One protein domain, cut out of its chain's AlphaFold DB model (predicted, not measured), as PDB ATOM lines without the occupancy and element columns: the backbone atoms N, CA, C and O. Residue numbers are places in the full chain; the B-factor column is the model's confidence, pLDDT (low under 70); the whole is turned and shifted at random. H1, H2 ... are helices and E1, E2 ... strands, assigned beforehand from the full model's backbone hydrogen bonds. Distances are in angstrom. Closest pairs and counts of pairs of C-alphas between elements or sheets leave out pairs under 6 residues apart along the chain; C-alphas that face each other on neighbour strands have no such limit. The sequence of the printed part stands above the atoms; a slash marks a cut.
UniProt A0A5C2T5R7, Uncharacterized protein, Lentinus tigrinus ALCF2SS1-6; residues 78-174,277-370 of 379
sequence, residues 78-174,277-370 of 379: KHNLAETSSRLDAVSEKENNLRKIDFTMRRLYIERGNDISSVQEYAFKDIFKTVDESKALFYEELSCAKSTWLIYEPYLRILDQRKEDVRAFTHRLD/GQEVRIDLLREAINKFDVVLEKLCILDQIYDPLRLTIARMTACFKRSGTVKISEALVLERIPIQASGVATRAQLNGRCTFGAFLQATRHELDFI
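AT A GLANCE: This is residues 78 to 174 and 277 to 370 of the 379 residues of an uncharacterized protein of Lentinus tigrinus ALCF2SS1-6 (UniProt A0A5C2T5R7). Three long helices, H1, H2 and H4, lie side by side in an elongated up-and-down bundle, each running against the one before it in the chain. The short helix H3 and the strand E1 lie at one end of the bundle, and after H5 a loosely placed tail, residues 343 to 370 with H6, stands free of the body. The 191 printed residues hold six named helices and one named strand, in the order H1 H2 H3 E1 H4 H5 H6; the class is mostly helix. The whole is loose, with a radius of gyration of the C-alphas of 22.1 A and spans of 76 by 39 by 24 A.

IN THESE COORDINATES: H1, residues 81 to 111, begins at C-alpha 81 (9.438, -76.039, -100.281) and is 45.3 A long. H2, residues 118 to 159, is 58.8 A long and has a kink of 55 degrees near residue 152. H3 is residues 163 to 174, E1 279 to 281. H4, residues 282 to 322, is 59.2 A long, with a kink of 42 degrees near residue 289. H5 is residues 331 to 334; H6, residues 356 to 368, ends at C-alpha 368 (2.859, -59.126, -65.586).

HOW THE PARTS SIT: H1 and H2 form a helical hairpin, touching through residues 81 to 95 and 139 to 157 alone, closest at the C-alphas of Leu 88 and Lys 146, 7.3 A. H4 touches H2, closest C-alphas Ala 145 and Val 295, 5.0 A, opposite ways at a shallow tilt of 26 degrees. H4 touches H1, closest C-alphas Met 105 and Thr 317, 4.8 A, the same way at a shallow tilt of 30 degrees. H3 is close to H2 but not clearly touching, closest C-alphas Leu 159 and Val 166, 6.5 A. E1 pairs with no named strand. Every O i to N i+4 pair is within hydrogen-bond range in H1, against 35 of 38 in H2, 5 of 8 in H3, 33 of 37 in H4 and 8 of 9 in H6; H5 is too short for one.

THE WHOLE: The C-alphas farthest apart, of Asp 174 and Gly 324, are 76.3 A apart. Residues 175 to 276 are not printed, and C-alphas 174 and 277 are 19.3 A apart across the cut. The link from H5 to H6, 21 residues, is long. Residues 323 to 370 have pLDDT under 70.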
ATOM      1  N   LYS A  78       1.352 -76.078 -94.451       76.25
ATOM      2  CA  LYS A  78       1.250 -74.621 -94.588       76.25
ATOM      3  C   LYS A  78       2.477 -74.017 -95.270       76.25
ATOM      4  O   LYS A  78       2.338 -72.979 -95.903       76.25
ATOM      5  N   HIS A  79       3.633 -74.660 -95.124       81.50
ATOM      6  CA  HIS A  79       4.905 -74.195 -95.661       81.50
ATOM      7  C   HIS A  79       5.232 -74.959 -96.941       81.50
ATOM      8  O   HIS A  79       5.263 -76.190 -96.937       81.50
ATOM      9  N   ASN A  80       5.470 -74.228 -98.028       87.44
ATOM     10  CA  ASN A  80       5.933 -74.823 -99.281       87.44
ATOM     11  C   ASN A  80       7.465 -74.977 -99.283       87.44
ATOM     12  O   ASN A  80       8.166 -74.399 -98.450       87.44
ATOM     13  N   LEU A  81       8.000 -75.754-100.229       92.75
ATOM     14  CA  LEU A  81       9.438 -76.039-100.281       92.75
ATOM     15  C   LEU A  81      10.296 -74.778-100.456       92.75
ATOM     16  O   LEU A  81      11.350 -74.663 -99.831       92.75
ATOM     17  N   ALA A  82       9.840 -73.817-101.264       91.50
ATOM     18  CA  ALA A  82      10.562 -72.568-101.506       91.50
ATOM     19  C   ALA A  82      10.650 -71.696-100.243       91.50
ATOM     20  O   ALA A  82      11.692 -71.100 -99.963       91.50
ATOM     21  N   GLU A  83       9.577 -71.652 -99.452       92.69
ATOM     22  CA  GLU A  83       9.538 -70.974 -98.161       92.69
ATOM     23  C   GLU A  83      10.488 -71.645 -97.168       92.69
ATOM     24  O   GLU A  83      11.270 -70.955 -96.517       92.69
ATOM     25  N   THR A  84      10.485 -72.979 -97.082       94.19
ATOM     26  CA  THR A  84      11.403 -73.718 -96.200       94.19
ATOM     27  C   THR A  84      12.866 -73.484 -96.580       94.19
ATOM     28  O   THR A  84      13.677 -73.205 -95.696       94.19
ATOM     29  N   SER A  85      13.199 -73.507 -97.876       94.81
ATOM     30  CA  SER A  85      14.543 -73.158 -98.365       94.81
ATOM     31  C   SER A  85      14.917 -71.727 -97.971       94.81
ATOM     32  O   SER A  85      15.969 -71.500 -97.382       94.81
ATOM     33  N   SER A  86      14.015 -70.766 -98.199       95.00
ATOM     34  CA  SER A  86      14.252 -69.360 -97.844       95.00
ATOM     35  C   SER A  86      14.450 -69.175 -96.335       95.00
ATOM     36  O   SER A  86      15.270 -68.368 -95.899       95.00
ATOM     37  N   ARG A  87      13.721 -69.939 -95.511       94.94
ATOM     38  CA  ARG A  87      13.897 -69.949 -94.052       94.94
ATOM     39  C   ARG A  87      15.247 -70.538 -93.647       94.94
ATOM     40  O   ARG A  87      15.884 -69.975 -92.762       94.94
ATOM     41  N   LEU A  88      15.710 -71.613 -94.286       95.69
ATOM     42  CA  LEU A  88      17.054 -72.164 -94.053       95.69
ATOM     43  C   LEU A  88      18.154 -71.144 -94.378       95.69
ATOM     44  O   LEU A  88      19.105 -70.996 -93.602       95.69
ATOM     45  N   ASP A  89      18.005 -70.402 -95.475       95.31
ATOM     46  CA  ASP A  89      18.936 -69.332 -95.846       95.31
ATOM     47  C   ASP A  89      18.913 -68.197 -94.815       95.31
ATOM     48  O   ASP A  89      19.960 -67.808 -94.292       95.31
ATOM     49  N   ALA A  90      17.726 -67.743 -94.406       95.62
ATOM     50  CA  ALA A  90      17.580 -66.721 -93.368       95.62
ATOM     51  C   ALA A  90      18.194 -67.156 -92.023       95.62
ATOM     52  O   ALA A  90      18.854 -66.367 -91.343       95.62
ATOM     53  N   VAL A  91      18.032 -68.422 -91.628       94.81
ATOM     54  CA  VAL A  91      18.660 -68.960 -90.409       94.81
ATOM     55  C   VAL A  91      20.184 -69.083 -90.563       94.81
ATOM     56  O   VAL A  91      20.928 -68.886 -89.600       94.81
ATOM     57  N   SER A  92      20.685 -69.297 -91.778       94.25
ATOM     58  CA  SER A  92      22.124 -69.240 -92.069       94.25
ATOM     59  C   SER A  92      22.690 -67.824 -91.935       94.25
ATOM     60  O   SER A  92      23.798 -67.627 -91.432       94.25
ATOM     61  N   GLU A  93      21.933 -66.801 -92.323       95.31
ATOM     62  CA  GLU A  93      22.320 -65.409 -92.071       95.31
ATOM     63  C   GLU A  93      22.323 -65.082 -90.573       95.31
ATOM     64  O   GLU A  93      23.247 -64.426 -90.075       95.31
ATOM     65  N   LYS A  94      21.329 -65.593 -89.834       94.75
ATOM     66  CA  LYS A  94      21.267 -65.513 -88.368       94.75
ATOM     67  C   LYS A  94      22.516 -66.122 -87.720       94.75
ATOM     68  O   LYS A  94      23.097 -65.487 -86.840       94.75
ATOM     69  N   GLU A  95      22.979 -67.277 -88.196       95.00
ATOM     70  CA  GLU A  95      24.230 -67.915 -87.761       95.00
ATOM     71  C   GLU A  95      25.438 -66.975 -87.920       95.00
ATOM     72  O   GLU A  95      26.190 -66.727 -86.973       95.00
ATOM     73  N   ASN A  96      25.593 -66.388 -89.109       94.25
ATOM     74  CA  ASN A  96      26.673 -65.444 -89.397       94.25
ATOM     75  C   ASN A  96      26.599 -64.196 -88.509       94.25
ATOM     76  O   ASN A  96      27.630 -63.674 -88.073       94.25
ATOM     77  N   ASN A  97      25.390 -63.718 -88.217       94.31
ATOM     78  CA  ASN A  97      25.179 -62.606 -87.300       94.31
ATOM     79  C   ASN A  97      25.584 -62.980 -85.863       94.31
ATOM     80  O   ASN A  97      26.353 -62.237 -85.253       94.31
ATOM     81  N   LEU A  98      25.164 -64.151 -85.358       93.88
ATOM     82  CA  LEU A  98      25.566 -64.665 -84.037       93.88
ATOM     83  C   LEU A  98      27.089 -64.725 -83.896       93.88
ATOM     84  O   LEU A  98      27.629 -64.233 -82.905       93.88
ATOM     85  N   ARG A  99      27.793 -65.249 -84.909       94.25
ATOM     86  CA  ARG A  99      29.266 -65.287 -84.928       94.25
ATOM     87  C   ARG A  99      29.878 -63.886 -84.802       94.25
ATOM     88  O   ARG A  99      30.805 -63.694 -84.020       94.25
ATOM     89  N   LYS A 100      29.351 -62.896 -85.533       94.62
ATOM     90  CA  LYS A 100      29.847 -61.505 -85.502       94.62
ATOM     91  C   LYS A 100      29.623 -60.829 -84.147       94.62
ATOM     92  O   LYS A 100      30.536 -60.174 -83.631       94.62
ATOM     93  N   ILE A 101      28.425 -60.959 -83.574       93.06
ATOM     94  CA  ILE A 101      28.107 -60.322 -82.289       93.06
ATOM     95  C   ILE A 101      28.847 -60.993 -81.130       93.06
ATOM     96  O   ILE A 101      29.352 -60.286 -80.261       93.06
ATOM     97  N   ASP A 102      29.001 -62.320 -81.152       93.69
ATOM     98  CA  ASP A 102      29.772 -63.062 -80.151       93.69
ATOM     99  C   ASP A 102      31.261 -62.701 -80.209       93.69
ATOM    100  O   ASP A 102      31.859 -62.385 -79.182       93.69
ATOM    101  N   PHE A 103      31.845 -62.638 -81.412       95.06
ATOM    102  CA  PHE A 103      33.224 -62.177 -81.587       95.06
ATOM    103  C   PHE A 103      33.426 -60.769 -81.010       95.06
ATOM    104  O   PHE A 103      34.381 -60.520 -80.275       95.06
ATOM    105  N   THR A 104      32.497 -59.851 -81.298       93.88
ATOM    106  CA  THR A 104      32.547 -58.474 -80.781       93.88
ATOM    107  C   THR A 104      32.444 -58.441 -79.256       93.88
ATOM    108  O   THR A 104      33.213 -57.731 -78.608       93.88
ATOM    109  N   MET A 105      31.519 -59.214 -78.679       92.94
ATOM    110  CA  MET A 105      31.339 -59.339 -77.234       92.94
ATOM    111  C   MET A 105      32.618 -59.844 -76.557       92.94
ATOM    112  O   MET A 105      33.089 -59.229 -75.601       92.94
ATOM    113  N   ARG A 106      33.200 -60.936 -77.067       93.75
ATOM    114  CA  ARG A 106      34.413 -61.551 -76.509       93.75
ATOM    115  C   ARG A 106      35.625 -60.639 -76.626       93.75
ATOM    116  O   ARG A 106      36.397 -60.536 -75.678       93.75
ATOM    117  N   ARG A 107      35.767 -59.926 -77.746       93.88
ATOM    118  CA  ARG A 107      36.833 -58.932 -77.918       93.88
ATOM    119  C   ARG A 107      36.731 -57.820 -76.871       93.88
ATOM    120  O   ARG A 107      37.721 -57.521 -76.218       93.88
ATOM    121  N   LEU A 108      35.534 -57.262 -76.666       89.19
ATOM    122  CA  LEU A 108      35.306 -56.220 -75.659       89.19
ATOM    123  C   LEU A 108      35.552 -56.716 -74.230       89.19
ATOM    124  O   LEU A 108      36.079 -55.967 -73.416       89.19
ATOM    125  N   TYR A 109      35.191 -57.966 -73.929       89.00
ATOM    126  CA  TYR A 109      35.496 -58.583 -72.636       89.00
ATOM    127  C   TYR A 109      37.008 -58.643 -72.379       89.00
ATOM    128  O   TYR A 109      37.455 -58.257 -71.304       89.00
ATOM    129  N   ILE A 110      37.802 -59.050 -73.378       89.00
ATOM    130  CA  ILE A 110      39.271 -59.086 -73.282       89.00
ATOM    131  C   ILE A 110      39.846 -57.670 -73.128       89.00
ATOM    132  O   ILE A 110      40.659 -57.437 -72.237       89.00
ATOM    133  N   GLU A 111      39.402 -56.715 -73.953       88.12
ATOM    134  CA  GLU A 111      39.842 -55.309 -73.894       88.12
ATOM    135  C   GLU A 111      39.560 -54.664 -72.526       88.12
ATOM    136  O   GLU A 111      40.320 -53.809 -72.074       88.12
ATOM    137  N   ARG A 112      38.480 -55.084 -71.855       81.81
ATOM    138  CA  ARG A 112      38.043 -54.579 -70.546       81.81
ATOM    139  C   ARG A 112      38.443 -55.464 -69.372       81.81
ATOM    140  O   ARG A 112      38.036 -55.163 -68.258       81.81
ATOM    141  N   GLY A 113      39.233 -56.517 -69.579       72.81
ATOM    142  CA  GLY A 113      39.533 -57.513 -68.544       72.81
ATOM    143  C   GLY A 113      40.086 -56.918 -67.242       72.81
ATOM    144  O   GLY A 113      39.726 -57.373 -66.164       72.81
ATOM    145  N   ASN A 114      40.874 -55.842 -67.334       75.25
ATOM    146  CA  ASN A 114      41.442 -55.152 -66.168       75.25
ATOM    147  C   ASN A 114      40.431 -54.263 -65.411       75.25
ATOM    148  O   ASN A 114      40.687 -53.899 -64.266       75.25
ATOM    149  N   ASP A 115      39.298 -53.920 -66.031       77.69
ATOM    150  CA  ASP A 115      38.246 -53.058 -65.468       77.69
ATOM    151  C   ASP A 115      37.115 -53.876 -64.797       77.69
ATOM    152  O   ASP A 115      36.151 -53.305 -64.277       77.69
ATOM    153  N   ILE A 116      37.193 -55.213 -64.838       75.56
ATOM    154  CA  ILE A 116      36.158 -56.137 -64.355       75.56
ATOM    155  C   ILE A 116      36.556 -56.677 -62.975       75.56
ATOM    156  O   ILE A 116      37.657 -57.174 -62.772       75.56
ATOM    157  N   SER A 117      35.643 -56.596 -62.005       78.94
ATOM    158  CA  SER A 117      35.855 -57.180 -60.672       78.94
ATOM    159  C   SER A 117      35.691 -58.705 -60.671       78.94
ATOM    160  O   SER A 117      34.936 -59.258 -61.470       78.94
ATOM    161  N   SER A 118      36.305 -59.391 -59.705       77.12
ATOM    162  CA  SER A 118      36.244 -60.859 -59.570       77.12
ATOM    163  C   SER A 118      34.818 -61.424 -59.458       77.12
ATOM    164  O   SER A 118      34.524 -62.498 -59.980       77.12
ATOM    165  N   VAL A 119      33.897 -60.693 -58.819       75.69
ATOM    166  CA  VAL A 119      32.478 -61.084 -58.716       75.69
ATOM    167  C   VAL A 119      31.789 -61.035 -60.084       75.69
ATOM    168  O   VAL A 119      31.010 -61.922 -60.427       75.69
ATOM    169  N   GLN A 120      32.092 -60.013 -60.886       74.19
ATOM    170  CA  GLN A 120      31.552 -59.878 -62.238       74.19
ATOM    171  C   GLN A 120      32.149 -60.927 -63.178       74.19
ATOM    172  O   GLN A 120      31.430 -61.475 -64.005       74.19
ATOM    173  N   GLU A 121      33.435 -61.241 -63.024       79.94
ATOM    174  CA  GLU A 121      34.114 -62.289 -63.784       79.94
ATOM    175  C   GLU A 121      33.433 -63.656 -63.607       79.94
ATOM    176  O   GLU A 121      33.144 -64.335 -64.595       79.94
ATOM    177  N   TYR A 122      33.088 -64.030 -62.368       79.38
ATOM    178  CA  TYR A 122      32.358 -65.273 -62.097       79.38
ATOM    179  C   TYR A 122      30.966 -65.280 -62.747       79.38
ATOM    180  O   TYR A 122      30.607 -66.241 -63.425       79.38
ATOM    181  N   ALA A 123      30.207 -64.186 -62.615       76.25
ATOM    182  CA  ALA A 123      28.892 -64.064 -63.246       76.25
ATOM    183  C   ALA A 123      28.977 -64.146 -64.782       76.25
ATOM    184  O   ALA A 123      28.176 -64.829 -65.419       76.25
ATOM    185  N   PHE A 124      29.973 -63.499 -65.394       82.75
ATOM    186  CA  PHE A 124      30.178 -63.578 -66.839       82.75
ATOM    187  C   PHE A 124      30.597 -64.973 -67.291       82.75
ATOM    188  O   PHE A 124      30.170 -65.390 -68.364       82.75
ATOM    189  N   LYS A 125      31.370 -65.718 -66.493       84.88
ATOM    190  CA  LYS A 125      31.764 -67.096 -66.814       84.88
ATOM    191  C   LYS A 125      30.554 -68.013 -67.012       84.88
ATOM    192  O   LYS A 125      30.511 -68.746 -68.000       84.88
ATOM    193  N   ASP A 126      29.563 -67.938 -66.128       80.62
ATOM    194  CA  ASP A 126      28.335 -68.737 -66.239       80.62
ATOM    195  C   ASP A 126      27.493 -68.330 -67.458       80.62
ATOM    196  O   ASP A 126      26.957 -69.184 -68.175       80.62
ATOM    197  N   ILE A 127      27.428 -67.027 -67.754       82.88
ATOM    198  CA  ILE A 127      26.723 -66.533 -68.941       82.88
ATOM    199  C   ILE A 127      27.454 -66.964 -70.223       82.88
ATOM    200  O   ILE A 127      26.805 -67.451 -71.145       82.88
ATOM    201  N   PHE A 128      28.787 -66.858 -70.288       88.81
ATOM    202  CA  PHE A 128      29.578 -67.332 -71.431       88.81
ATOM    203  C   PHE A 128      29.379 -68.826 -71.670       88.81
ATOM    204  O   PHE A 128      29.174 -69.223 -72.814       88.81
ATOM    205  N   LYS A 129      29.364 -69.636 -70.604       88.62
ATOM    206  CA  LYS A 129      29.059 -71.066 -70.703       88.62
ATOM    207  C   LYS A 129      27.676 -71.300 -71.322       88.62
ATOM    208  O   LYS A 129      27.562 -72.053 -72.282       88.62
ATOM    209  N   THR A 130      26.651 -70.605 -70.829       86.12
ATOM    210  CA  THR A 130      25.275 -70.713 -71.349       86.12
ATOM    211  C   THR A 130      25.186 -70.282 -72.820       86.12
ATOM    212  O   THR A 130      24.504 -70.921 -73.624       86.12
ATOM    213  N   VAL A 131      25.889 -69.208 -73.194       89.38
ATOM    214  CA  VAL A 131      25.991 -68.726 -74.581       89.38
ATOM    215  C   VAL A 131      26.675 -69.765 -75.468       89.38
ATOM    216  O   VAL A 131      26.195 -70.019 -76.570       89.38
ATOM    217  N   ASP A 132      27.760 -70.384 -75.005       91.31
ATOM    218  CA  ASP A 132      28.487 -71.400 -75.767       91.31
ATOM    219  C   ASP A 132      27.668 -72.674 -75.965       91.31
ATOM    220  O   ASP A 132      27.585 -73.161 -77.092       91.31
ATOM    221  N   GLU A 133      26.990 -73.156 -74.923       90.62
ATOM    222  CA  GLU A 133      26.072 -74.299 -75.014       90.62
ATOM    223  C   GLU A 133      24.904 -74.007 -75.971       90.62
ATOM    224  O   GLU A 133      24.602 -74.810 -76.853       90.62
ATOM    225  N   SER A 134      24.296 -72.819 -75.871       89.44
ATOM    226  CA  SER A 134      23.194 -72.408 -76.757       89.44
ATOM    227  C   SER A 134      23.638 -72.268 -78.215       89.44
ATOM    228  O   SER A 134      22.910 -72.654 -79.128       89.44
ATOM    229  N   LYS A 135      24.840 -71.727 -78.456       93.75
ATOM    230  CA  LYS A 135      25.428 -71.635 -79.801       93.75
ATOM    231  C   LYS A 135      25.750 -73.011 -80.366       93.75
ATOM    232  O   LYS A 135      25.486 -73.239 -81.540       93.75
ATOM    233  N   ALA A 136      26.321 -73.901 -79.554       92.44
ATOM    234  CA  ALA A 136      26.632 -75.264 -79.969       92.44
ATOM    235  C   ALA A 136      25.361 -75.990 -80.423       92.44
ATOM    236  O   ALA A 136      25.330 -76.487 -81.546       92.44
ATOM    237  N   LEU A 137      24.292 -75.927 -79.619       91.50
ATOM    238  CA  LEU A 137      22.987 -76.482 -79.980       91.50
ATOM    239  C   LEU A 137      22.424 -75.842 -81.259       91.50
ATOM    240  O   LEU A 137      21.986 -76.546 -82.161       91.50
ATOM    241  N   PHE A 138      22.478 -74.511 -81.381       94.12
ATOM    242  CA  PHE A 138      22.028 -73.816 -82.592       94.12
ATOM    243  C   PHE A 138      22.788 -74.287 -83.846       94.12
ATOM    244  O   PHE A 138      22.186 -74.507 -84.894       94.12
ATOM    245  N   TYR A 139      24.110 -74.458 -83.761       94.44
ATOM    246  CA  TYR A 139      24.920 -74.913 -84.895       94.44
ATOM    247  C   TYR A 139      24.676 -76.381 -85.240       94.44
ATOM    248  O   TYR A 139      24.613 -76.716 -86.423       94.44
ATOM    249  N   GLU A 140      24.523 -77.240 -84.235       94.50
ATOM    250  CA  GLU A 140      24.192 -78.652 -84.421       94.50
ATOM    251  C   GLU A 140      22.854 -78.804 -85.151       94.50
ATOM    252  O   GLU A 140      22.785 -79.461 -86.192       94.50
ATOM    253  N   GLU A 141      21.820 -78.112 -84.675       94.50
ATOM    254  CA  GLU A 141      20.480 -78.192 -85.255       94.50
ATOM    255  C   GLU A 141      20.417 -77.603 -86.669       94.50
ATOM    256  O   GLU A 141      19.794 -78.181 -87.562       94.50
ATOM    257  N   LEU A 142      21.122 -76.495 -86.922       96.75
ATOM    258  CA  LEU A 142      21.220 -75.921 -88.264       96.75
ATOM    259  C   LEU A 142      21.982 -76.843 -89.225       96.75
ATOM    260  O   LEU A 142      21.577 -76.997 -90.377       96.75
ATOM    261  N   SER A 143      23.067 -77.471 -88.769       96.06
ATOM    262  CA  SER A 143      23.834 -78.440 -89.563       96.06
ATOM    263  C   SER A 143      22.998 -79.681 -89.899       96.06
ATOM    264  O   SER A 143      22.975 -80.139 -91.048       96.06
ATOM    265  N   CYS A 144      22.236 -80.190 -88.926       95.19
ATOM    266  CA  CYS A 144      21.301 -81.294 -89.121       95.19
ATOM    267  C   CYS A 144      20.206 -80.932 -90.137       95.19
ATOM    268  O   CYS A 144      19.972 -81.679 -91.091       95.19
ATOM    269  N   ALA A 145      19.588 -79.754 -89.995       97.00
ATOM    270  CA  ALA A 145      18.558 -79.282 -90.915       97.00
ATOM    271  C   ALA A 145      19.101 -79.109 -92.344       97.00
ATOM    272  O   ALA A 145      18.478 -79.578 -93.293       97.00
ATOM    273  N   LYS A 146      20.289 -78.507 -92.502       97.31
ATOM    274  CA  LYS A 146      20.947 -78.317 -93.809       97.31
ATOM    275  C   LYS A 146      21.308 -79.632 -94.487       97.31
ATOM    276  O   LYS A 146      21.029 -79.796 -95.669       97.31
ATOM    277  N   SER A 147      21.929 -80.557 -93.758       96.56
ATOM    278  CA  SER A 147      22.323 -81.852 -94.323       96.56
ATOM    279  C   SER A 147      21.103 -82.690 -94.709       96.56
ATOM    280  O   SER A 147      21.068 -83.248 -95.804       96.56
ATOM    281  N   THR A 148      20.062 -82.696 -93.871       96.88
ATOM    282  CA  THR A 148      18.787 -83.357 -94.184       96.88
ATOM    283  C   THR A 148      18.123 -82.723 -95.405       96.88
ATOM    284  O   THR A 148      17.718 -83.439 -96.319       96.88
ATOM    285  N   TRP A 149      18.053 -81.391 -95.467       97.00
ATOM    286  CA  TRP A 149      17.496 -80.683 -96.620       97.00
ATOM    287  C   TRP A 149      18.240 -81.026 -97.910       97.00
ATOM    288  O   TRP A 149      17.610 -81.421 -98.881       97.00
ATOM    289  N   LEU A 150      19.574 -80.968 -97.900       96.00
ATOM    290  CA  LEU A 150      20.403 -81.257 -99.070       96.00
ATOM    291  C   LEU A 150      20.157 -82.663 -99.638       96.00
ATOM    292  O   LEU A 150      20.121 -82.839-100.854       96.00
ATOM    293  N   ILE A 151      19.986 -83.660 -98.766       95.94
ATOM    294  CA  ILE A 151      19.736 -85.048 -99.175       95.94
ATOM    295  C   ILE A 151      18.316 -85.208 -99.728       95.94
ATOM    296  O   ILE A 151      18.125 -85.849-100.760       95.94
ATOM    297  N   TYR A 152      17.312 -84.649 -99.043       96.62
ATOM    298  CA  TYR A 152      15.904 -84.951 -99.317       96.62
ATOM    299  C   TYR A 152      15.204 -83.955-100.243       96.62
ATOM    300  O   TYR A 152      14.157 -84.291-100.795       96.62
ATOM    301  N   GLU A 153      15.763 -82.768-100.480       94.62
ATOM    302  CA  GLU A 153      15.175 -81.758-101.366       94.62
ATOM    303  C   GLU A 153      14.840 -82.313-102.766       94.62
ATOM    304  O   GLU A 153      13.708 -82.105-103.212       94.62
ATOM    305  N   PRO A 154      15.721 -83.066-103.462       93.38
ATOM    306  CA  PRO A 154      15.388 -83.616-104.779       93.38
ATOM    307  C   PRO A 154      14.167 -84.548-104.751       93.38
ATOM    308  O   PRO A 154      13.358 -84.538-105.678       93.38
ATOM    309  N   TYR A 155      14.002 -85.318-103.676       95.94
ATOM    310  CA  TYR A 155      12.867 -86.222-103.478       95.94
ATOM    311  C   TYR A 155      11.592 -85.449-103.145       95.94
ATOM    312  O   TYR A 155      10.527 -85.726-103.696       95.94
ATOM    313  N   LEU A 156      11.701 -84.427-102.295       95.69
ATOM    314  CA  LEU A 156      10.594 -83.539-101.962       95.69
ATOM    315  C   LEU A 156      10.070 -82.803-103.193       95.69
ATOM    316  O   LEU A 156       8.858 -82.695-103.348       95.69
ATOM    317  N   ARG A 157      10.947 -82.384-104.112       94.00
ATOM    318  CA  ARG A 157      10.541 -81.781-105.392       94.00
ATOM    319  C   ARG A 157       9.687 -82.720-106.243       94.00
ATOM    320  O   ARG A 157       8.784 -82.246-106.924       94.00
ATOM    321  N   ILE A 158       9.932 -84.033-106.198       94.81
ATOM    322  CA  ILE A 158       9.070 -85.027-106.859       94.81
ATOM    323  C   ILE A 158       7.708 -85.078-106.160       94.81
ATOM    324  O   ILE A 158       6.673 -85.059-106.821       94.81
ATOM    325  N   LEU A 159       7.693 -85.109-104.823       95.69
ATOM    326  CA  LEU A 159       6.458 -85.168-104.033       95.69
ATOM    327  C   LEU A 159       5.601 -83.891-104.135       95.69
ATOM    328  O   LEU A 159       4.375 -83.973-104.025       95.69
ATOM    329  N   ASP A 160       6.222 -82.734-104.363       94.69
ATOM    330  CA  ASP A 160       5.560 -81.425-104.482       94.69
ATOM    331  C   ASP A 160       4.885 -81.203-105.848       94.69
ATOM    332  O   ASP A 160       4.110 -80.265-106.031       94.69
ATOM    333  N   GLN A 161       5.109 -82.102-106.815       93.44
ATOM    334  CA  GLN A 161       4.427 -82.053-108.109       93.44
ATOM    335  C   GLN A 161       2.904 -82.206-107.970       93.44
ATOM    336  O   GLN A 161       2.354 -82.555-106.912       93.44
ATOM    337  N   ARG A 162       2.181 -81.961-109.072       93.56
ATOM    338  CA  ARG A 162       0.725 -82.144-109.091       93.56
ATOM    339  C   ARG A 162       0.378 -83.603-108.825       93.56
ATOM    340  O   ARG A 162       1.157 -84.522-109.069       93.56
ATOM    341  N   LYS A 163      -0.831 -83.827-108.315       94.25
ATOM    342  CA  LYS A 163      -1.314 -85.165-107.955       94.25
ATOM    343  C   LYS A 163      -1.225 -86.136-109.134       94.25
ATOM    344  O   LYS A 163      -0.905 -87.306-108.936       94.25
ATOM    345  N   GLU A 164      -1.542 -85.658-110.329       94.88
ATOM    346  CA  GLU A 164      -1.510 -86.417-111.576       94.88
ATOM    347  C   GLU A 164      -0.075 -86.812-111.936       94.88
ATOM    348  O   GLU A 164       0.160 -87.969-112.271       94.88
ATOM    349  N   ASP A 165       0.882 -85.900-111.763       95.44
ATOM    350  CA  ASP A 165       2.299 -86.119-112.067       95.44
ATOM    351  C   ASP A 165       2.946 -87.098-111.080       95.44
ATOM    352  O   ASP A 165       3.652 -88.017-111.489       95.44
ATOM    353  N   VAL A 166       2.632 -86.989-109.783       95.38
ATOM    354  CA  VAL A 166       3.090 -87.964-108.776       95.38
ATOM    355  C   VAL A 166       2.517 -89.352-109.069       95.38
ATOM    356  O   VAL A 166       3.226 -90.352-108.973       95.38
ATOM    357  N   ARG A 167       1.244 -89.439-109.473       93.62
ATOM    358  CA  ARG A 167       0.642 -90.716-109.891       93.62
ATOM    359  C   ARG A 167       1.324 -91.269-111.141       93.62
ATOM    360  O   ARG A 167       1.676 -92.447-111.163       93.62
ATOM    361  N   ALA A 168       1.573 -90.418-112.133       92.44
ATOM    362  CA  ALA A 168       2.329 -90.786-113.323       92.44
ATOM    363  C   ALA A 168       3.735 -91.292-112.966       92.44
ATOM    364  O   ALA A 168       4.176 -92.306-113.500       92.44
ATOM    365  N   PHE A 169       4.403 -90.656-111.998       93.38
ATOM    366  CA  PHE A 169       5.691 -91.108-111.478       93.38
ATOM    367  C   PHE A 169       5.596 -92.509-110.873       93.38
ATOM    368  O   PHE A 169       6.413 -93.373-111.193       93.38
ATOM    369  N   THR A 170       4.576 -92.769-110.051       93.69
ATOM    370  CA  THR A 170       4.399 -94.079-109.408       93.69
ATOM    371  C   THR A 170       4.136 -95.229-110.381       93.69
ATOM    372  O   THR A 170       4.408 -96.374-110.026       93.69
ATOM    373  N   HIS A 171       3.705 -94.965-111.621       90.88
ATOM    374  CA  HIS A 171       3.601 -96.008-112.651       90.88
ATOM    375  C   HIS A 171       4.953 -96.608-113.045       90.88
ATOM    376  O   HIS A 171       5.011 -97.734-113.533       90.88
ATOM    377  N   ARG A 172       6.071 -95.926-112.768       89.12
ATOM    378  CA  ARG A 172       7.414 -96.502-112.961       89.12
ATOM    379  C   ARG A 172       7.662 -97.722-112.066       89.12
ATOM    380  O   ARG A 172       8.470 -98.575-112.414       89.12
ATOM    381  N   LEU A 173       6.919 -97.845-110.963       89.50
ATOM    382  CA  LEU A 173       6.924 -99.018-110.089       89.50
ATOM    383  C   LEU A 173       6.046-100.166-110.623       89.50
ATOM    384  O   LEU A 173       6.038-101.238-110.034       89.50
ATOM    385  N   ASP A 174       5.282 -99.992-111.706       85.88
ATOM    386  CA  ASP A 174       4.521-101.096-112.322       85.88
ATOM    387  C   ASP A 174       5.421-102.072-113.100       85.88
ATOM    388  O   ASP A 174       5.032-103.217-113.337       85.88
ATOM    389  N   GLY A 277      18.275 -89.293-117.175       86.12
ATOM    390  CA  GLY A 277      19.511 -89.727-116.507       86.12
ATOM    391  C   GLY A 277      19.490 -89.624-114.978       86.12
ATOM    392  O   GLY A 277      20.440 -90.063-114.339       86.12
ATOM    393  N   GLN A 278      18.418 -89.095-114.382       89.50
ATOM    394  CA  GLN A 278      18.235 -89.111-112.936       89.50
ATOM    395  C   GLN A 278      17.761 -90.496-112.480       89.50
ATOM    396  O   GLN A 278      16.849 -91.074-113.070       89.50
ATOM    397  N   GLU A 279      18.317 -90.986-111.377       93.12
ATOM    398  CA  GLU A 279      17.809 -92.155-110.661       93.12
ATOM    399  C   GLU A 279      17.288 -91.738-109.288       93.12
ATOM    400  O   GLU A 279      17.867 -90.894-108.603       93.12
ATOM    401  N   VAL A 280      16.160 -92.318-108.894       94.12
ATOM    402  CA  VAL A 280      15.471 -92.012-107.645       94.12
ATOM    403  C   VAL A 280      15.399 -93.272-106.811       94.12
ATOM    404  O   VAL A 280      14.756 -94.251-107.185       94.12
ATOM    405  N   ARG A 281      16.040 -93.201-105.651       95.38
ATOM    406  CA  ARG A 281      15.933 -94.187-104.581       95.38
ATOM    407  C   ARG A 281      14.541 -94.186-103.956       95.38
ATOM    408  O   ARG A 281      14.075 -93.141-103.498       95.38
ATOM    409  N   ILE A 282      13.874 -95.336-103.955       95.00
ATOM    410  CA  ILE A 282      12.485 -95.464-103.494       95.00
ATOM    411  C   ILE A 282      12.375 -95.359-101.974       95.00
ATOM    412  O   ILE A 282      11.466 -94.691-101.486       95.00
ATOM    413  N   ASP A 283      13.310 -95.950-101.233       94.12
ATOM    414  CA  ASP A 283      13.409 -95.828 -99.776       94.12
ATOM    415  C   ASP A 283      13.515 -94.355 -99.348       94.12
ATOM    416  O   ASP A 283      12.680 -93.860 -98.589       94.12
ATOM    417  N   LEU A 284      14.444 -93.607 -99.950       96.12
ATOM    418  CA  LEU A 284      14.620 -92.181 -99.663       96.12
ATOM    419  C   LEU A 284      13.398 -91.345-100.070       96.12
ATOM    420  O   LEU A 284      13.010 -90.426 -99.347       96.12
ATOM    421  N   LEU A 285      12.741 -91.676-101.188       96.50
ATOM    422  CA  LEU A 285      11.512 -90.995-101.602       96.50
ATOM    423  C   LEU A 285      10.366 -91.213-100.605       96.50
ATOM    424  O   LEU A 285       9.613 -90.280-100.321       96.50
ATOM    425  N   ARG A 286      10.232 -92.431-100.066       95.19
ATOM    426  CA  ARG A 286       9.223 -92.767 -99.049       95.19
ATOM    427  C   ARG A 286       9.495 -92.045 -97.730       95.19
ATOM    428  O   ARG A 286       8.553 -91.591 -97.083       95.19
ATOM    429  N   GLU A 287      10.762 -91.905 -97.352       95.88
ATOM    430  CA  GLU A 287      11.165 -91.221 -96.119       95.88
ATOM    431  C   GLU A 287      11.104 -89.693 -96.200       95.88
ATOM    432  O   GLU A 287      10.959 -89.034 -95.167       95.88
ATOM    433  N   ALA A 288      11.187 -89.121 -97.404       96.50
ATOM    434  CA  ALA A 288      11.352 -87.685 -97.613       96.50
ATOM    435  C   ALA A 288      10.338 -86.825 -96.843       96.50
ATOM    436  O   ALA A 288      10.723 -85.828 -96.238       96.50
ATOM    437  N   ILE A 289       9.060 -87.223 -96.798       94.94
ATOM    438  CA  ILE A 289       8.027 -86.464 -96.074       94.94
ATOM    439  C   ILE A 289       8.281 -86.413 -94.562       94.94
ATOM    440  O   ILE A 289       8.155 -85.355 -93.955       94.94
ATOM    441  N   ASN A 290       8.713 -87.524 -93.962       94.69
ATOM    442  CA  ASN A 290       9.029 -87.565 -92.535       94.69
ATOM    443  C   ASN A 290      10.264 -86.702 -92.241       94.69
ATOM    444  O   ASN A 290      10.346 -86.040 -91.211       94.69
ATOM    445  N   LYS A 291      11.233 -86.682 -93.162       96.06
ATOM    446  CA  LYS A 291      12.443 -85.860 -93.036       96.06
ATOM    447  C   LYS A 291      12.158 -84.374 -93.239       96.06
ATOM    448  O   LYS A 291      12.793 -83.549 -92.590       96.06
ATOM    449  N   PHE A 292      11.174 -84.029 -94.065       96.00
ATOM    450  CA  PHE A 292      10.686 -82.656 -94.180       96.00
ATOM    451  C   PHE A 292      10.091 -82.151 -92.864       96.00
ATOM    452  O   PHE A 292      10.445 -81.055 -92.430       96.00
ATOM    453  N   ASP A 293       9.281 -82.969 -92.185       93.69
ATOM    454  CA  ASP A 293       8.738 -82.630 -90.861       93.69
ATOM    455  C   ASP A 293       9.856 -82.359 -89.845       93.69
ATOM    456  O   ASP A 293       9.805 -81.364 -89.120       93.69
ATOM    457  N   VAL A 294      10.913 -83.179 -89.858       94.06
ATOM    458  CA  VAL A 294      12.102 -82.968 -89.014       94.06
ATOM    459  C   VAL A 294      12.768 -81.625 -89.322       94.06
ATOM    460  O   VAL A 294      13.076 -80.875 -88.398       94.06
ATOM    461  N   VAL A 295      12.966 -81.275 -90.598       96.12
ATOM    462  CA  VAL A 295      13.560 -79.977 -90.975       96.12
ATOM    463  C   VAL A 295      12.706 -78.811 -90.470       96.12
ATOM    464  O   VAL A 295      13.247 -77.856 -89.914       96.12
ATOM    465  N   LEU A 296      11.380 -78.885 -90.617       94.56
ATOM    466  CA  LEU A 296      10.475 -77.842 -90.127       94.56
ATOM    467  C   LEU A 296      10.527 -77.693 -88.605       94.56
ATOM    468  O   LEU A 296      10.538 -76.566 -88.102       94.56
ATOM    469  N   GLU A 297      10.589 -78.805 -87.874       93.75
ATOM    470  CA  GLU A 297      10.757 -78.801 -86.421       93.75
ATOM    471  C   GLU A 297      12.076 -78.131 -86.022       93.75
ATOM    472  O   GLU A 297      12.077 -77.219 -85.189       93.75
ATOM    473  N   LYS A 298      13.190 -78.501 -86.670       93.94
ATOM    474  CA  LYS A 298      14.499 -77.890 -86.403       93.94
ATOM    475  C   LYS A 298      14.499 -76.392 -86.688       93.94
ATOM    476  O   LYS A 298      14.990 -75.622 -85.869       93.94
ATOM    477  N   LEU A 299      13.888 -75.950 -87.788       95.00
ATOM    478  CA  LEU A 299      13.738 -74.522 -88.087       95.00
ATOM    479  C   LEU A 299      12.954 -73.776 -86.999       95.00
ATOM    480  O   LEU A 299      13.333 -72.666 -86.628       95.00
ATOM    481  N   CYS A 300      11.902 -74.385 -86.447       92.38
ATOM    482  CA  CYS A 300      11.156 -73.793 -85.337       92.38
ATOM    483  C   CYS A 300      12.012 -73.673 -84.066       92.38
ATOM    484  O   CYS A 300      11.972 -72.634 -83.409       92.38
ATOM    485  N   ILE A 301      12.804 -74.698 -83.738       91.19
ATOM    486  CA  ILE A 301      13.740 -74.670 -82.601       91.19
ATOM    487  C   ILE A 301      14.796 -73.571 -82.800       91.19
ATOM    488  O   ILE A 301      15.061 -72.789 -81.889       91.19
ATOM    489  N   LEU A 302      15.367 -73.460 -84.000       94.00
ATOM    490  CA  LEU A 302      16.373 -72.445 -84.328       94.00
ATOM    491  C   LEU A 302      15.821 -71.023 -84.182       94.00
ATOM    492  O   LEU A 302      16.493 -70.160 -83.613       94.00
ATOM    493  N   ASP A 303      14.588 -70.784 -84.636       90.56
ATOM    494  CA  ASP A 303      13.906 -69.502 -84.444       90.56
ATOM    495  C   ASP A 303      13.691 -69.190 -82.948       90.56
ATOM    496  O   ASP A 303      13.907 -68.053 -82.528       90.56
ATOM    497  N   GLN A 304      13.360 -70.196 -82.128       89.75
ATOM    498  CA  GLN A 304      13.191 -70.044 -80.675       89.75
ATOM    499  C   GLN A 304      14.508 -69.776 -79.931       89.75
ATOM    500  O   GLN A 304      14.505 -69.040 -78.945       89.75
ATOM    501  N   ILE A 305      15.629 -70.346 -80.383       91.00
ATOM    502  CA  ILE A 305      16.948 -70.151 -79.756       91.00
ATOM    503  C   ILE A 305      17.557 -68.800 -80.150       91.00
ATOM    504  O   ILE A 305      18.187 -68.136 -79.321       91.00
ATOM    505  N   TYR A 306      17.391 -68.386 -81.411       92.88
ATOM    506  CA  TYR A 306      18.116 -67.246 -81.970       92.88
ATOM    507  C   TYR A 306      17.858 -65.932 -81.229       92.88
ATOM    508  O   TYR A 306      18.814 -65.261 -80.836       92.88
ATOM    509  N   ASP A 307      16.592 -65.544 -81.049       89.81
ATOM    510  CA  ASP A 307      16.254 -64.227 -80.499       89.81
ATOM    511  C   ASP A 307      16.719 -64.051 -79.042       89.81
ATOM    512  O   ASP A 307      17.380 -63.040 -78.762       89.81
ATOM    513  N   PRO A 308      16.486 -65.015 -78.123       89.31
ATOM    514  CA  PRO A 308      17.040 -64.965 -76.770       89.31
ATOM    515  C   PRO A 308      18.568 -64.909 -76.758       89.31
ATOM    516  O   PRO A 308      19.153 -64.059 -76.087       89.31
ATOM    517  N   LEU A 309      19.230 -65.761 -77.545       90.88
ATOM    518  CA  LEU A 309      20.691 -65.810 -77.608       90.88
ATOM    519  C   LEU A 309      21.279 -64.485 -78.117       90.88
ATOM    520  O   LEU A 309      22.217 -63.939 -77.527       90.88
ATOM    521  N   ARG A 310      20.692 -63.927 -79.181       93.38
ATOM    522  CA  ARG A 310      21.071 -62.626 -79.742       93.38
ATOM    523  C   ARG A 310      20.912 -61.513 -78.712       93.38
ATOM    524  O   ARG A 310      21.799 -60.666 -78.597       93.38
ATOM    525  N   LEU A 311      19.797 -61.499 -77.980       89.19
ATOM    526  CA  LEU A 311      19.512 -60.492 -76.961       89.19
ATOM    527  C   LEU A 311      20.510 -60.564 -75.799       89.19
ATOM    528  O   LEU A 311      21.037 -59.525 -75.400       89.19
ATOM    529  N   THR A 312      20.821 -61.766 -75.309       87.19
ATOM    530  CA  THR A 312      21.817 -61.984 -74.248       87.19
ATOM    531  C   THR A 312      23.190 -61.464 -74.666       87.19
ATOM    532  O   THR A 312      23.770 -60.627 -73.968       87.19
ATOM    533  N   ILE A 313      23.674 -61.854 -75.853       90.44
ATOM    534  CA  ILE A 313      24.968 -61.386 -76.373       90.44
ATOM    535  C   ILE A 313      24.967 -59.860 -76.567       90.44
ATOM    536  O   ILE A 313      25.937 -59.180 -76.223       90.44
ATOM    537  N   ALA A 314      23.877 -59.286 -77.086       88.44
ATOM    538  CA  ALA A 314      23.758 -57.842 -77.289       88.44
ATOM    539  C   ALA A 314      23.763 -57.059 -75.965       88.44
ATOM    540  O   ALA A 314      24.426 -56.022 -75.872       88.44
ATOM    541  N   ARG A 315      23.070 -57.555 -74.930       86.50
ATOM    542  CA  ARG A 315      23.063 -56.955 -73.587       86.50
ATOM    543  C   ARG A 315      24.449 -57.009 -72.952       86.50
ATOM    544  O   ARG A 315      24.934 -55.970 -72.513       86.50
ATOM    545  N   MET A 316      25.128 -58.158 -73.000       85.94
ATOM    546  CA  MET A 316      26.517 -58.277 -72.535       85.94
ATOM    547  C   MET A 316      27.448 -57.315 -73.282       85.94
ATOM    548  O   MET A 316      28.204 -56.567 -72.666       85.94
ATOM    549  N   THR A 317      27.333 -57.256 -74.610       88.06
ATOM    550  CA  THR A 317      28.089 -56.314 -75.451       88.06
ATOM    551  C   THR A 317      27.851 -54.865 -75.016       88.06
ATOM    552  O   THR A 317      28.796 -54.081 -74.924       88.06
ATOM    553  N   ALA A 318      26.602 -54.486 -74.731       85.81
ATOM    554  CA  ALA A 318      26.266 -53.150 -74.245       85.81
ATOM    555  C   ALA A 318      26.847 -52.877 -72.847       85.81
ATOM    556  O   ALA A 318      27.348 -51.775 -72.617       85.81
ATOM    557  N   CYS A 319      26.844 -53.862 -71.943       80.62
ATOM    558  CA  CYS A 319      27.497 -53.764 -70.634       80.62
ATOM    559  C   CYS A 319      29.002 -53.500 -70.773       80.62
ATOM    560  O   CYS A 319      29.512 -52.569 -70.147       80.62
ATOM    561  N   PHE A 320      29.701 -54.230 -71.646       83.00
ATOM    562  CA  PHE A 320      31.132 -54.008 -71.884       83.00
ATOM    563  C   PHE A 320      31.423 -52.655 -72.548       83.00
ATOM    564  O   PHE A 320      32.431 -52.023 -72.245       83.00
ATOM    565  N   LYS A 321      30.518 -52.148 -73.399       83.62
ATOM    566  CA  LYS A 321      30.640 -50.799 -73.985       83.62
ATOM    567  C   LYS A 321      30.412 -49.670 -72.973       83.62
ATOM    568  O   LYS A 321      31.014 -48.613 -73.123       83.62
ATOM    569  N   ARG A 322      29.526 -49.862 -71.985       76.00
ATOM    570  CA  ARG A 322      29.121 -48.828 -71.008       76.00
ATOM    571  C   ARG A 322      30.000 -48.770 -69.750       76.00
ATOM    572  O   ARG A 322      29.944 -47.773 -69.038       76.00
ATOM    573  N   SER A 323      30.787 -49.802 -69.451       56.41
ATOM    574  CA  SER A 323      31.521 -49.892 -68.183       56.41
ATOM    575  C   SER A 323      32.796 -49.051 -68.159       56.41
ATOM    576  O   SER A 323      33.837 -49.470 -68.656       56.41
ATOM    577  N   GLY A 324      32.703 -47.907 -67.480       47.53
ATOM    578  CA  GLY A 324      33.674 -47.456 -66.481       47.53
ATOM    579  C   GLY A 324      33.091 -47.650 -65.073       47.53
ATOM    580  O   GLY A 324      32.933 -46.675 -64.357       47.53
ATOM    581  N   THR A 325      32.756 -48.898 -64.700       49.34
ATOM    582  CA  THR A 325      31.949 -49.386 -63.542       49.34
ATOM    583  C   THR A 325      30.459 -49.650 -63.843       49.34
ATOM    584  O   THR A 325      29.616 -48.760 -63.848       49.34
ATOM    585  N   VAL A 326      30.106 -50.920 -64.084       46.59
ATOM    586  CA  VAL A 326      28.709 -51.396 -64.169       46.59
ATOM    587  C   VAL A 326      28.321 -52.092 -62.865       46.59
ATOM    588  O   VAL A 326      28.940 -53.075 -62.473       46.59
ATOM    589  N   LYS A 327      27.254 -51.627 -62.207       48.47
ATOM    590  CA  LYS A 327      26.525 -52.449 -61.232       48.47
ATOM    591  C   LYS A 327      25.770 -53.517 -62.024       48.47
ATOM    592  O   LYS A 327      24.901 -53.163 -62.817       48.47
ATOM    593  N   ILE A 328      26.113 -54.795 -61.859       51.50
ATOM    594  CA  ILE A 328      25.289 -55.884 -62.400       51.50
ATOM    595  C   ILE A 328      23.948 -55.799 -61.665       51.50
ATOM    596  O   ILE A 328      23.870 -56.109 -60.481       51.50
ATOM    597  N   SER A 329      22.909 -55.302 -62.332       46.62
ATOM    598  CA  SER A 329      21.544 -55.380 -61.813       46.62
ATOM    599  C   SER A 329      21.113 -56.846 -61.787       46.62
ATOM    600  O   SER A 329      21.354 -57.548 -62.770       46.62
ATOM    601  N   GLU A 330      20.422 -57.284 -60.731       42.41
ATOM    602  CA  GLU A 330      19.845 -58.639 -60.580       42.41
ATOM    603  C   GLU A 330      19.074 -59.132 -61.823       42.41
ATOM    604  O   GLU A 330      19.035 -60.330 -62.096       42.41
ATOM    605  N   ALA A 331      18.564 -58.216 -62.654       44.41
ATOM    606  CA  ALA A 331      17.932 -58.496 -63.945       44.41
ATOM    607  C   ALA A 331      18.808 -59.266 -64.965       44.41
ATOM    608  O   ALA A 331      18.265 -59.938 -65.833       44.41
ATOM    609  N   LEU A 332      20.145 -59.195 -64.881       46.66
ATOM    610  CA  LEU A 332      21.059 -59.970 -65.745       46.66
ATOM    611  C   LEU A 332      21.298 -61.401 -65.240       46.66
ATOM    612  O   LEU A 332      21.736 -62.248 -66.012       46.66
ATOM    613  N   VAL A 333      21.037 -61.660 -63.956       44.84
ATOM    614  CA  VAL A 333      21.293 -62.948 -63.287       44.84
ATOM    615  C   VAL A 333      20.042 -63.839 -63.294       44.84
ATOM    616  O   VAL A 333      20.157 -65.063 -63.255       44.84
ATOM    617  N   LEU A 334      18.849 -63.240 -63.378       40.91
ATOM    618  CA  LEU A 334      17.566 -63.947 -63.277       40.91
ATOM    619  C   LEU A 334      17.005 -64.478 -64.608       40.91
ATOM    620  O   LEU A 334      16.226 -65.428 -64.587       40.91
ATOM    621  N   GLU A 335      17.422 -63.961 -65.767       44.59
ATOM    622  CA  GLU A 335      17.047 -64.546 -67.064       44.59
ATOM    623  C   GLU A 335      18.014 -65.676 -67.440       44.59
ATOM    624  O   GLU A 335      18.871 -65.551 -68.317       44.59
ATOM    625  N   ARG A 336      17.877 -66.828 -66.771       43.34
ATOM    626  CA  ARG A 336      18.398 -68.076 -67.336       43.34
ATOM    627  C   ARG A 336      17.698 -68.289 -68.674       43.34
ATOM    628  O   ARG A 336      16.477 -68.427 -68.705       43.34
ATOM    629  N   ILE A 337      18.459 -68.352 -69.769       44.84
ATOM    630  CA  ILE A 337      17.957 -68.952 -71.010       44.84
ATOM    631  C   ILE A 337      17.448 -70.339 -70.597       44.84
ATOM    632  O   ILE A 337      18.227 -71.088 -69.999       44.84
ATOM    633  N   PRO A 338      16.166 -70.682 -70.808       42.59
ATOM    634  CA  PRO A 338      15.652 -71.981 -70.414       42.59
ATOM    635  C   PRO A 338      16.261 -73.039 -71.336       42.59
ATOM    636  O   PRO A 338      15.652 -73.478 -72.304       42.59
ATOM    637  N   ILE A 339      17.481 -73.478 -71.027       43.50
ATOM    638  CA  ILE A 339      18.060 -74.698 -71.575       43.50
ATOM    639  C   ILE A 339      17.502 -75.852 -70.732       43.50
ATOM    640  O   ILE A 339      18.194 -76.488 -69.945       43.50
ATOM    641  N   GLN A 340      16.200 -76.099 -70.852       43.38
ATOM    642  CA  GLN A 340      15.613 -77.396 -70.519       43.38
ATOM    643  C   GLN A 340      15.046 -77.993 -71.802       43.38
ATOM    644  O   GLN A 340      13.839 -78.063 -71.998       43.38
ATOM    645  N   ALA A 341      15.940 -78.401 -72.704       39.72
ATOM    646  CA  ALA A 341      15.548 -79.019 -73.969       39.72
ATOM    647  C   ALA A 341      16.412 -80.222 -74.383       39.72
ATOM    648  O   ALA A 341      16.366 -80.615 -75.539       39.72
ATOM    649  N   SER A 342      17.148 -80.866 -73.467       36.75
ATOM    650  CA  SER A 342      17.789 -82.164 -73.761       36.75
ATOM    651  C   SER A 342      17.110 -83.368 -73.092       36.75
ATOM    652  O   SER A 342      17.362 -84.500 -73.481       36.75
ATOM    653  N   GLY A 343      16.200 -83.148 -72.129       33.78
ATOM    654  CA  GLY A 343      15.522 -84.231 -71.392       33.78
ATOM    655  C   GLY A 343      14.026 -84.418 -71.674       33.78
ATOM    656  O   GLY A 343      13.446 -85.406 -71.229       33.78
ATOM    657  N   VAL A 344      13.373 -83.488 -72.384       37.56
ATOM    658  CA  VAL A 344      11.908 -83.522 -72.606       37.56
ATOM    659  C   VAL A 344      11.540 -83.983 -74.020       37.56
ATOM    660  O   VAL A 344      10.491 -84.603 -74.192       37.56
ATOM    661  N   ALA A 345      12.425 -83.813 -75.008       36.66
ATOM    662  CA  ALA A 345      12.212 -84.333 -76.363       36.66
ATOM    663  C   ALA A 345      12.127 -85.874 -76.394       36.66
ATOM    664  O   ALA A 345      11.359 -86.433 -77.169       36.66
ATOM    665  N   THR A 346      12.804 -86.565 -75.471       35.66
ATOM    666  CA  THR A 346      12.760 -88.034 -75.360       35.66
ATOM    667  C   THR A 346      11.546 -88.562 -74.585       35.66
ATOM    668  O   THR A 346      11.234 -89.744 -74.679       35.66
ATOM    669  N   ARG A 347      10.826 -87.718 -73.824       31.77
ATOM    670  CA  ARG A 347       9.634 -88.134 -73.047       31.77
ATOM    671  C   ARG A 347       8.311 -87.650 -73.643       31.77
ATOM    672  O   ARG A 347       7.284 -88.287 -73.424       31.77
ATOM    673  N   ALA A 348       8.328 -86.577 -74.433       36.47
ATOM    674  CA  ALA A 348       7.146 -86.069 -75.135       36.47
ATOM    675  C   ALA A 348       6.773 -86.887 -76.388       36.47
ATOM    676  O   ALA A 348       5.664 -86.742 -76.897       36.47
ATOM    677  N   GLN A 349       7.640 -87.799 -76.841       35.56
ATOM    678  CA  GLN A 349       7.325 -88.757 -77.909       35.56
ATOM    679  C   GLN A 349       6.354 -89.872 -77.483       35.56
ATOM    680  O   GLN A 349       5.872 -90.598 -78.347       35.56
ATOM    681  N   LEU A 350       6.014 -90.001 -76.192       32.88
ATOM    682  CA  LEU A 350       5.158 -91.100 -75.726       32.88
ATOM    683  C   LEU A 350       3.692 -90.754 -75.473       32.88
ATOM    684  O   LEU A 350       2.900 -91.682 -75.404       32.88
ATOM    685  N   ASN A 351       3.280 -89.489 -75.376       28.81
ATOM    686  CA  ASN A 351       1.857 -89.176 -75.210       28.81
ATOM    687  C   ASN A 351       1.495 -87.863 -75.897       28.81
ATOM    688  O   ASN A 351       1.830 -86.772 -75.439       28.81
ATOM    689  N   GLY A 352       0.789 -87.995 -77.021       36.19
ATOM    690  CA  GLY A 352       0.228 -86.879 -77.760       36.19
ATOM    691  C   GLY A 352      -0.637 -85.978 -76.875       36.19
ATOM    692  O   GLY A 352      -1.429 -86.452 -76.066       36.19
ATOM    693  N   ARG A 353      -0.518 -84.671 -77.137       39.78
ATOM    694  CA  ARG A 353      -1.212 -83.533 -76.507       39.78
ATOM    695  C   ARG A 353      -0.616 -83.055 -75.183       39.78
ATOM    696  O   ARG A 353      -1.144 -83.320 -74.114       39.78
ATOM    697  N   CYS A 354       0.372 -82.172 -75.297       32.03
ATOM    698  CA  CYS A 354       0.442 -80.973 -74.463       32.03
ATOM    699  C   CYS A 354       1.200 -79.882 -75.227       32.03
ATOM    700  O   CYS A 354       2.354 -80.050 -75.611       32.03
ATOM    701  N   THR A 355       0.522 -78.777 -75.525       38.41
ATOM    702  CA  THR A 355       1.078 -77.648 -76.273       38.41
ATOM    703  C   THR A 355       2.107 -76.907 -75.424       38.41
ATOM    704  O   THR A 355       1.744 -76.278 -74.432       38.41
ATOM    705  N   PHE A 356       3.364 -76.903 -75.871       41.47
ATOM    706  CA  PHE A 356       4.471 -76.088 -75.344       41.47
ATOM    707  C   PHE A 356       4.114 -74.585 -75.228       41.47
ATOM    708  O   PHE A 356       4.637 -73.871 -74.378       41.47
ATOM    709  N   GLY A 357       3.124 -74.117 -76.001       36.47
ATOM    710  CA  GLY A 357       2.545 -72.775 -75.881       36.47
ATOM    711  C   GLY A 357       1.845 -72.474 -74.545       36.47
ATOM    712  O   GLY A 357       1.871 -71.328 -74.114       36.47
ATOM    713  N   ALA A 358       1.291 -73.473 -73.845       36.19
ATOM    714  CA  ALA A 358       0.653 -73.271 -72.534       36.19
ATOM    715  C   ALA A 358       1.685 -73.027 -71.413       36.19
ATOM    716  O   ALA A 358       1.404 -72.313 -70.453       36.19
ATOM    717  N   PHE A 359       2.905 -73.551 -71.568       37.91
ATOM    718  CA  PHE A 359       4.012 -73.330 -70.633       37.91
ATOM    719  C   PHE A 359       4.664 -71.946 -70.825       37.91
ATOM    720  O   PHE A 359       5.032 -71.285 -69.854       37.91
ATOM    721  N   LEU A 360       4.712 -71.448 -72.067       38.88
ATOM    722  CA  LEU A 360       5.150 -70.077 -72.369       38.88
ATOM    723  C   LEU A 360       4.122 -69.010 -71.946       38.88
ATOM    724  O   LEU A 360       4.484 -67.874 -71.645       38.88
ATOM    725  N   GLN A 361       2.835 -69.362 -71.872       38.19
ATOM    726  CA  GLN A 361       1.792 -68.457 -71.378       38.19
ATOM    727  C   GLN A 361       1.826 -68.312 -69.845       38.19
ATOM    728  O   GLN A 361       1.555 -67.227 -69.332       38.19
ATOM    729  N   ALA A 362       2.242 -69.359 -69.120       34.03
ATOM    730  CA  ALA A 362       2.467 -69.305 -67.674       34.03
ATOM    731  C   ALA A 362       3.664 -68.409 -67.298       34.03
ATOM    732  O   ALA A 362       3.572 -67.616 -66.366       34.03
ATOM    733  N   THR A 363       4.741 -68.436 -68.090       39.25
ATOM    734  CA  THR A 363       5.924 -67.572 -67.888       39.25
ATOM    735  C   THR A 363       5.703 -66.123 -68.331       39.25
ATOM    736  O   THR A 363       6.362 -65.218 -67.823       39.25
ATOM    737  N   ARG A 364       4.726 -65.858 -69.212       34.56
ATOM    738  CA  ARG A 364       4.276 -64.488 -69.518       34.56
ATOM    739  C   ARG A 364       3.427 -63.889 -68.389       34.56
ATOM    740  O   ARG A 364       3.585 -62.712 -68.089       34.56
ATOM    741  N   HIS A 365       2.580 -64.687 -67.734       34.50
ATOM    742  CA  HIS A 365       1.765 -64.215 -66.608       34.50
ATOM    743  C   HIS A 365       2.572 -63.930 -65.331       34.50
ATOM    744  O   HIS A 365       2.183 -63.051 -64.567       34.50
ATOM    745  N   GLU A 366       3.716 -64.586 -65.122       33.34
ATOM    746  CA  GLU A 366       4.619 -64.257 -64.003       33.34
ATOM    747  C   GLU A 366       5.399 -62.946 -64.204       33.34
ATOM    748  O   GLU A 366       5.841 -62.345 -63.227       33.34
ATOM    749  N   LEU A 367       5.512 -62.439 -65.439       32.78
ATOM    750  CA  LEU A 367       6.152 -61.144 -65.715       32.78
ATOM    751  C   LEU A 367       5.186 -59.953 -65.597       32.78
ATOM    752  O   LEU A 367       5.620 -58.871 -65.204       32.78
ATOM    753  N   ASP A 368       3.885 -60.155 -65.831       32.81
ATOM    754  CA  ASP A 368       2.859 -59.126 -65.586       32.81
ATOM    755  C   ASP A 368       2.531 -58.969 -64.084       32.81
ATOM    756  O   ASP A 368       2.044 -57.922 -63.666       32.81
ATOM    757  N   PHE A 369       2.845 -59.964 -63.241       33.69
ATOM    758  CA  PHE A 369       2.635 -59.878 -61.786       33.69
ATOM    759  C   PHE A 369       3.739 -59.089 -61.050       33.69
ATOM    760  O   PHE A 369       3.578 -58.742 -59.881       33.69
ATOM    761  N   ILE A 370       4.857 -58.788 -61.725       38.62
ATOM    762  CA  ILE A 370       6.015 -58.080 -61.147       38.62
ATOM    763  C   ILE A 370       6.062 -56.599 -61.572       38.62
ATOM    764  O   ILE A 370       6.696 -55.789 -60.895       38.62
TER     765      ILE A 370